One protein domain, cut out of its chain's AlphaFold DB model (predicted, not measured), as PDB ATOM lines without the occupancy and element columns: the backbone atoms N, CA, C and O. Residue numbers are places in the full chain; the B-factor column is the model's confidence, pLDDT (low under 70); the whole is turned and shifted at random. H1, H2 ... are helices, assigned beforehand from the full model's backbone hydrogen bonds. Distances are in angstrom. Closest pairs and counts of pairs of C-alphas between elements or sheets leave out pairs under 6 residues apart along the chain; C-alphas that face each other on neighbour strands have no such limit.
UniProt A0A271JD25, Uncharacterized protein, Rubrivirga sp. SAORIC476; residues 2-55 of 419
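Overview. This is residues 2 to 55 of the 419 residues of an uncharacterized protein of Rubrivirga sp. SAORIC476 (UniProt A0A271JD25). Little regular structure is here: an open, winding chain puts the short helix H1 at one end of the shape and the small pair H2 and H3 at the other, with looping residues 18 to 45 between them. The printed part has 54 residues, with three named helices in the order H1, H2, H3 and no named strand. The class is all helix, with only 13 residues in named elements. The whole is loose, with a radius of gyration of the C-alphas of 12.9 A and spans of 33 by 31 by 21 A.

Along the chain. Find C-alpha 13 at (357.403, 210.294, 242.095); from there H1, residues 13 to 17, runs 6.2 A. H2 is residues 46 to 49, 5.2 A long. H3, residues 52 to 55, runs 4.8 A to C-alpha 55 at (356.363, 220.286, 272.488).

Arrangement. H1 is apart from H2 and H3. Look at Ala 47 and Gly 53: their C-alphas, the closest of H2 and H3, are 7.1 A apart, and these helices are close but not clearly touching. In H1 every O i to N i+4 pair is within hydrogen-bond range; H2 and H3 are too short for such a pair.

Size, cuts and confidence. The C-alphas of Asp 14 and Gly 53 are farthest apart, 34.9 A. The printed part has no cut; H1 to H2 is a long link, H2 to H3 a tight one. Look for pLDDT under 70 at residues 2 to 3.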
ATOM      1  N   ASP A   2     338.670 213.210 259.577       54.66
ATOM      2  CA  ASP A   2     339.878 213.677 258.896       54.66
ATOM      3  C   ASP A   2     341.062 212.882 259.450       54.66
ATOM      4  O   ASP A   2     341.261 212.793 260.662       54.66
ATOM      5  N   ARG A   3     341.771 212.195 258.557       67.94
ATOM      6  CA  ARG A   3     342.933 211.371 258.887       67.94
ATOM      7  C   ARG A   3     344.050 212.299 259.370       67.94
ATOM      8  O   ARG A   3     344.269 213.334 258.747       67.94
ATOM      9  N   ASP A   4     344.748 211.935 260.448       87.19
ATOM     10  CA  ASP A   4     345.904 212.701 260.939       87.19
ATOM     11  C   ASP A   4     346.896 212.940 259.778       87.19
ATOM     12  O   ASP A   4     347.380 211.961 259.188       87.19
ATOM     13  N   PRO A   5     347.183 214.211 259.420       90.44
ATOM     14  CA  PRO A   5     348.024 214.557 258.278       90.44
ATOM     15  C   PRO A   5     349.446 214.009 258.399       90.44
ATOM     16  O   PRO A   5     350.107 213.837 257.378       90.44
ATOM     17  N   TRP A   6     349.902 213.662 259.610       91.25
ATOM     18  CA  TRP A   6     351.177 212.978 259.828       91.25
ATOM     19  C   TRP A   6     351.323 211.711 258.977       91.25
ATOM     20  O   TRP A   6     352.418 211.381 258.531       91.25
ATOM     21  N   TRP A   7     350.219 211.007 258.718       93.94
ATOM     22  CA  TRP A   7     350.209 209.745 257.975       93.94
ATOM     23  C   TRP A   7     349.878 209.904 256.487       93.94
ATOM     24  O   TRP A   7     349.752 208.905 255.778       93.94
ATOM     25  N   ALA A   8     349.725 211.138 256.005       92.81
ATOM     26  CA  ALA A   8     349.509 211.439 254.597       92.81
ATOM     27  C   ALA A   8     350.862 211.698 253.909       92.81
ATOM     28  O   ALA A   8     351.388 212.806 253.941       92.81
ATOM     29  N   PHE A   9     351.437 210.665 253.286       95.12
ATOM     30  CA  PHE A   9     352.683 210.765 252.517       95.12
ATOM     31  C   PHE A   9     352.516 210.199 251.102       95.12
ATOM     32  O   PHE A   9     351.781 209.235 250.887       95.12
ATOM     33  N   ALA A  10     353.217 210.791 250.133       95.50
ATOM     34  CA  ALA A  10     353.196 210.359 248.739       95.50
ATOM     35  C   ALA A  10     354.360 209.403 248.434       95.50
ATOM     36  O   ALA A  10     355.508 209.670 248.791       95.50
ATOM     37  N   LEU A  11     354.067 208.303 247.738       96.19
ATOM     38  CA  LEU A  11     355.082 207.403 247.174       96.19
ATOM     39  C   LEU A  11     355.349 207.704 245.699       96.19
ATOM     40  O   LEU A  11     356.493 207.630 245.246       96.19
ATOM     41  N   ASP A  12     354.296 208.094 244.984       95.44
ATOM     42  CA  ASP A  12     354.332 208.459 243.577       95.44
ATOM     43  C   ASP A  12     355.387 209.558 243.308       95.44
ATOM     44  O   ASP A  12     355.372 210.593 243.989       95.44
ATOM     45  N   PRO A  13     356.355 209.324 242.402       93.75
ATOM     46  CA  PRO A  13     357.403 210.294 242.095       93.75
ATOM     47  C   PRO A  13     356.878 211.630 241.570       93.75
ATOM     48  O   PRO A  13     357.359 212.669 242.024       93.75
ATOM     49  N   ASP A  14     355.876 211.608 240.690       94.75
ATOM     50  CA  ASP A  14     355.333 212.814 240.057       94.75
ATOM     51  C   ASP A  14     354.640 213.699 241.095       94.75
ATOM     52  O   ASP A  14     354.935 214.889 241.209       94.75
ATOM     53  N   THR A  15     353.822 213.091 241.957       96.38
ATOM     54  CA  THR A  15     353.188 213.777 243.090       96.38
ATOM     55  C   THR A  15     354.224 214.412 244.014       96.38
ATOM     56  O   THR A  15     354.015 215.519 244.495       96.38
ATOM     57  N   ARG A  16     355.350 213.736 244.288       94.94
ATOM     58  CA  ARG A  16     356.415 214.290 245.145       94.94
ATOM     59  C   ARG A  16     357.163 215.448 244.483       94.94
ATOM     60  O   ARG A  16     357.589 216.358 245.197       94.94
ATOM     61  N   ALA A  17     357.352 215.394 243.166       92.94
ATOM     62  CA  ALA A  17     358.049 216.418 242.391       92.94
ATOM     63  C   ALA A  17     357.193 217.677 242.155       92.94
ATOM     64  O   ALA A  17     357.744 218.769 242.012       92.94
ATOM     65  N   ASP A  18     355.866 217.544 242.156       96.38
ATOM     66  CA  ASP A  18     354.931 218.656 241.992       96.38
ATOM     67  C   ASP A  18     354.739 219.444 243.305       96.38
ATOM     68  O   ASP A  18     354.282 218.922 244.326       96.38
ATOM     69  N   LEU A  19     355.092 220.734 243.275       92.00
ATOM     70  CA  LEU A  19     355.062 221.642 244.430       92.00
ATOM     71  C   LEU A  19     353.655 221.972 244.944       92.00
ATOM     72  O   LEU A  19     353.524 222.443 246.075       92.00
ATOM     73  N   ASP A  20     352.623 221.814 244.120       91.00
ATOM     74  CA  ASP A  20     351.238 222.063 244.511       91.00
ATOM     75  C   ASP A  20     350.567 220.774 244.998       91.00
ATOM     76  O   ASP A  20     349.867 220.799 246.022       91.00
ATOM     77  N   ALA A  21     350.844 219.654 244.320       92.94
ATOM     78  CA  ALA A  21     350.301 218.336 244.638       92.94
ATOM     79  C   ALA A  21     350.911 217.724 245.909       92.94
ATOM     80  O   ALA A  21     350.219 217.004 246.630       92.94
ATOM     81  N   ASN A  22     352.172 218.030 246.237       94.50
ATOM     82  CA  ASN A  22     352.809 217.529 247.461       94.50
ATOM     83  C   ASN A  22     352.388 218.271 248.745       94.50
ATOM     84  O   ASN A  22     352.839 217.912 249.838       94.50
ATOM     85  N   ARG A  23     351.521 219.290 248.651       94.62
ATOM     86  CA  ARG A  23     351.023 220.020 249.822       94.62
ATOM     87  C   ARG A  23     349.851 219.300 250.465       94.62
ATOM     88  O   ARG A  23     348.828 219.053 249.831       94.62
ATOM     89  N   LEU A  24     349.944 219.094 251.775       94.38
ATOM     90  CA  LEU A  24     348.791 218.694 252.574       94.38
ATOM     91  C   LEU A  24     347.802 219.858 252.690       94.38
ATOM     92  O   LEU A  24     348.195 220.996 252.968       94.38
ATOM     93  N   ARG A  25     346.518 219.565 252.476       93.06
ATOM     94  CA  ARG A  25     345.435 220.552 252.409       93.06
ATOM     95  C   ARG A  25     344.266 220.151 253.299       93.06
ATOM     96  O   ARG A  25     344.033 218.967 253.525       93.06
ATOM     97  N   ALA A  26     343.548 221.153 253.792       91.31
ATOM     98  CA  ALA A  26     342.242 220.974 254.408       91.31
ATOM     99  C   ALA A  26     341.199 220.574 253.349       91.31
ATOM    100  O   ALA A  26     341.459 220.627 252.143       91.31
ATOM    101  N   ALA A  27     339.998 220.207 253.799       89.00
ATOM    102  CA  ALA A  27     338.902 219.793 252.921       89.00
ATOM    103  C   ALA A  27     338.488 220.866 251.890       89.00
ATOM    104  O   ALA A  27     337.945 220.528 250.843       89.00
ATOM    105  N   ASP A  28     338.757 222.144 252.165       91.12
ATOM    106  CA  ASP A  28     338.480 223.274 251.269       91.12
ATOM    107  C   ASP A  28     339.620 223.582 250.273       91.12
ATOM    108  O   ASP A  28     339.527 224.533 249.499       91.12
ATOM    109  N   GLY A  29     340.698 222.787 250.277       90.12
ATOM    110  CA  GLY A  29     341.866 222.963 249.409       90.12
ATOM    111  C   GLY A  29     342.932 223.923 249.952       90.12
ATOM    112  O   GLY A  29     344.006 224.051 249.351       90.12
ATOM    113  N   THR A  30     342.693 224.560 251.099       91.69
ATOM    114  CA  THR A  30     343.669 225.443 251.747       91.69
ATOM    115  C   THR A  30     344.860 224.627 252.261       91.69
ATOM    116  O   THR A  30     344.647 223.614 252.930       91.69
ATOM    117  N   PRO A  31     346.123 225.024 251.997       93.44
ATOM    118  CA  PRO A  31     347.279 224.358 252.591       93.44
ATOM    119  C   PRO A  31     347.191 224.316 254.120       93.44
ATOM    120  O   PRO A  31     346.993 225.353 254.748       93.44
ATOM    121  N   LEU A  32     347.397 223.138 254.719       92.69
ATOM    122  CA  LEU A  32     347.358 222.975 256.182       92.69
ATOM    123  C   LEU A  32     348.425 223.820 256.882       92.69
ATOM    124  O   LEU A  32     348.214 224.321 257.982       92.69
ATOM    125  N   VAL A  33     349.579 223.970 256.234       92.69
ATOM    126  CA  VAL A  33     350.712 224.746 256.734       92.69
ATOM    127  C   VAL A  33     351.034 225.857 255.747       92.69
ATOM    128  O   VAL A  33     351.103 225.625 254.535       92.69
ATOM    129  N   ASN A  34     351.278 227.051 256.292       93.56
ATOM    130  CA  ASN A  34     351.655 228.259 255.558       93.56
ATOM    131  C   ASN A  34     350.722 228.580 254.370       93.56
ATOM    132  O   ASN A  34     351.204 228.656 253.231       93.56
ATOM    133  N   PRO A  35     349.396 228.694 254.589       92.88
ATOM    134  CA  PRO A  35     348.495 229.180 253.553       92.88
ATOM    135  C   PRO A  35     348.798 230.658 253.237       92.88
ATOM    136  O   PRO A  35     349.167 231.411 254.143       92.88
ATOM    137  N   PRO A  36     348.664 231.094 251.973       90.81
ATOM    138  CA  PRO A  36     348.832 232.497 251.614       90.81
ATOM    139  C   PRO A  36     347.716 233.354 252.224       90.81
ATOM    140  O   PRO A  36     346.544 232.978 252.191       90.81
ATOM    141  N   GLY A  37     348.082 234.512 252.775       90.88
ATOM    142  CA  GLY A  37     347.129 235.501 253.273       90.88
ATOM    143  C   GLY A  37     346.349 236.204 252.148       90.88
ATOM    144  O   GLY A  37     346.620 235.978 250.967       90.88
ATOM    145  N   PRO A  38     345.409 237.107 252.488       91.38
ATOM    146  CA  PRO A  38     344.608 237.842 251.502       91.38
ATOM    147  C   PRO A  38     345.430 238.677 250.505       91.38
ATOM    148  O   PRO A  38     344.976 238.935 249.396       91.38
ATOM    149  N   ASP A  39     346.635 239.097 250.894       94.00
ATOM    150  CA  ASP A  39     347.598 239.833 250.068       94.00
ATOM    151  C   ASP A  39     348.634 238.917 249.380       94.00
ATOM    152  O   ASP A  39     349.594 239.397 248.777       94.00
ATOM    153  N   GLY A  40     348.457 237.596 249.484       90.94
ATOM    154  CA  GLY A  40     349.340 236.575 248.925       90.94
ATOM    155  C   GLY A  40     350.597 236.283 249.750       90.94
ATOM    156  O   GLY A  40     351.394 235.435 249.348       90.94
ATOM    157  N   ARG A  41     350.814 236.950 250.893       94.06
ATOM    158  CA  ARG A  41     352.030 236.756 251.698       94.06
ATOM    159  C   ARG A  41     351.960 235.488 252.547       94.06
ATOM    160  O   ARG A  41     350.901 235.087 253.022       94.06
ATOM    161  N   LEU A  42     353.126 234.885 252.761       94.06
ATOM    162  CA  LEU A  42     353.335 233.740 253.649       94.06
ATOM    163  C   LEU A  42     353.747 234.221 255.047       94.06
ATOM    164  O   LEU A  42     354.437 235.235 255.170       94.06
ATOM    165  N   GLY A  43     353.338 233.490 256.086       92.25
ATOM    166  CA  GLY A  43     353.482 233.912 257.488       92.25
ATOM    167  C   GLY A  43     354.023 232.846 258.441       92.25
ATOM    168  O   GLY A  43     353.946 233.035 259.648       92.25
ATOM    169  N   LEU A  44     354.534 231.722 257.930       94.75
ATOM    170  CA  LEU A  44     355.049 230.637 258.768       94.75
ATOM    171  C   LEU A  44     356.308 231.047 259.537       94.75
ATOM    172  O   LEU A  44     357.320 231.409 258.936       94.75
ATOM    173  N   ASP A  45     356.263 230.901 260.857       95.19
ATOM    174  CA  ASP A  45     357.421 231.025 261.735       95.19
ATOM    175  C   ASP A  45     357.875 229.661 262.286       95.19
ATOM    176  O   ASP A  45     357.158 228.658 262.244       95.19
ATOM    177  N   TYR A  46     359.102 229.629 262.809       96.38
ATOM    178  CA  TYR A  46     359.751 228.419 263.317       96.38
ATOM    179  C   TYR A  46     358.999 227.772 264.490       96.38
ATOM    180  O   TYR A  46     358.844 226.550 264.526       96.38
ATOM    181  N   ALA A  47     358.531 228.577 265.448       96.50
ATOM    182  CA  ALA A  47     357.903 228.069 266.663       96.50
ATOM    183  C   ALA A  47     356.512 227.496 266.373       96.50
ATOM    184  O   ALA A  47     356.168 226.437 266.905       96.50
ATOM    185  N   GLY A  48     355.752 228.161 265.498       94.25
ATOM    186  CA  GLY A  48     354.471 227.685 264.992       94.25
ATOM    187  C   GLY A  48     354.615 226.412 264.160       94.25
ATOM    188  O   GLY A  48     353.915 225.437 264.425       94.25
ATOM    189  N   TYR A  49     355.562 226.377 263.213       95.25
ATOM    190  CA  TYR A  49     355.775 225.212 262.345       95.25
ATOM    191  C   TYR A  49     356.126 223.941 263.122       95.25
ATOM    192  O   TYR A  49     355.582 222.874 262.852       95.25
ATOM    193  N   LEU A  50     357.029 224.055 264.098       95.75
ATOM    194  CA  LEU A  50     357.463 222.916 264.907       95.75
ATOM    195  C   LEU A  50     356.529 222.615 266.088       95.75
ATOM    196  O   LEU A  50     356.780 221.670 266.833       95.75
ATOM    197  N   GLY A  51     355.488 223.427 266.302       95.50
ATOM    198  CA  GLY A  51     354.584 223.278 267.440       95.50
ATOM    199  C   GLY A  51     355.292 223.407 268.793       95.50
ATOM    200  O   GLY A  51     354.922 222.722 269.747       95.50
ATOM    201  N   LEU A  52     356.315 224.267 268.899       96.12
ATOM    202  CA  LEU A  52     357.189 224.333 270.080       96.12
ATOM    203  C   LEU A  52     356.447 224.677 271.369       96.12
ATOM    204  O   LEU A  52     356.861 224.227 272.430       96.12
ATOM    205  N   GLY A  53     355.345 225.429 271.298       95.62
ATOM    206  CA  GLY A  53     354.520 225.706 272.477       95.62
ATOM    207  C   GLY A  53     353.954 224.430 273.108       95.62
ATOM    208  O   GLY A  53     353.988 224.281 274.325       95.62
ATOM    209  N   ALA A  54     353.497 223.482 272.283       95.44
ATOM    210  CA  ALA A  54     353.018 222.187 272.754       95.44
ATOM    211  C   ALA A  54     354.182 221.253 273.113       95.44
ATOM    212  O   ALA A  54     354.147 220.623 274.164       95.44
ATOM    213  N   LEU A  55     355.225 221.185 272.275       95.62
ATOM    214  CA  LEU A  55     356.363 220.286 272.488       95.62
ATOM    215  C   LEU A  55     357.184 220.658 273.731       95.62
ATOM    216  O   LEU A  55     357.432 219.806 274.574       95.62
TER     217      LEU A  55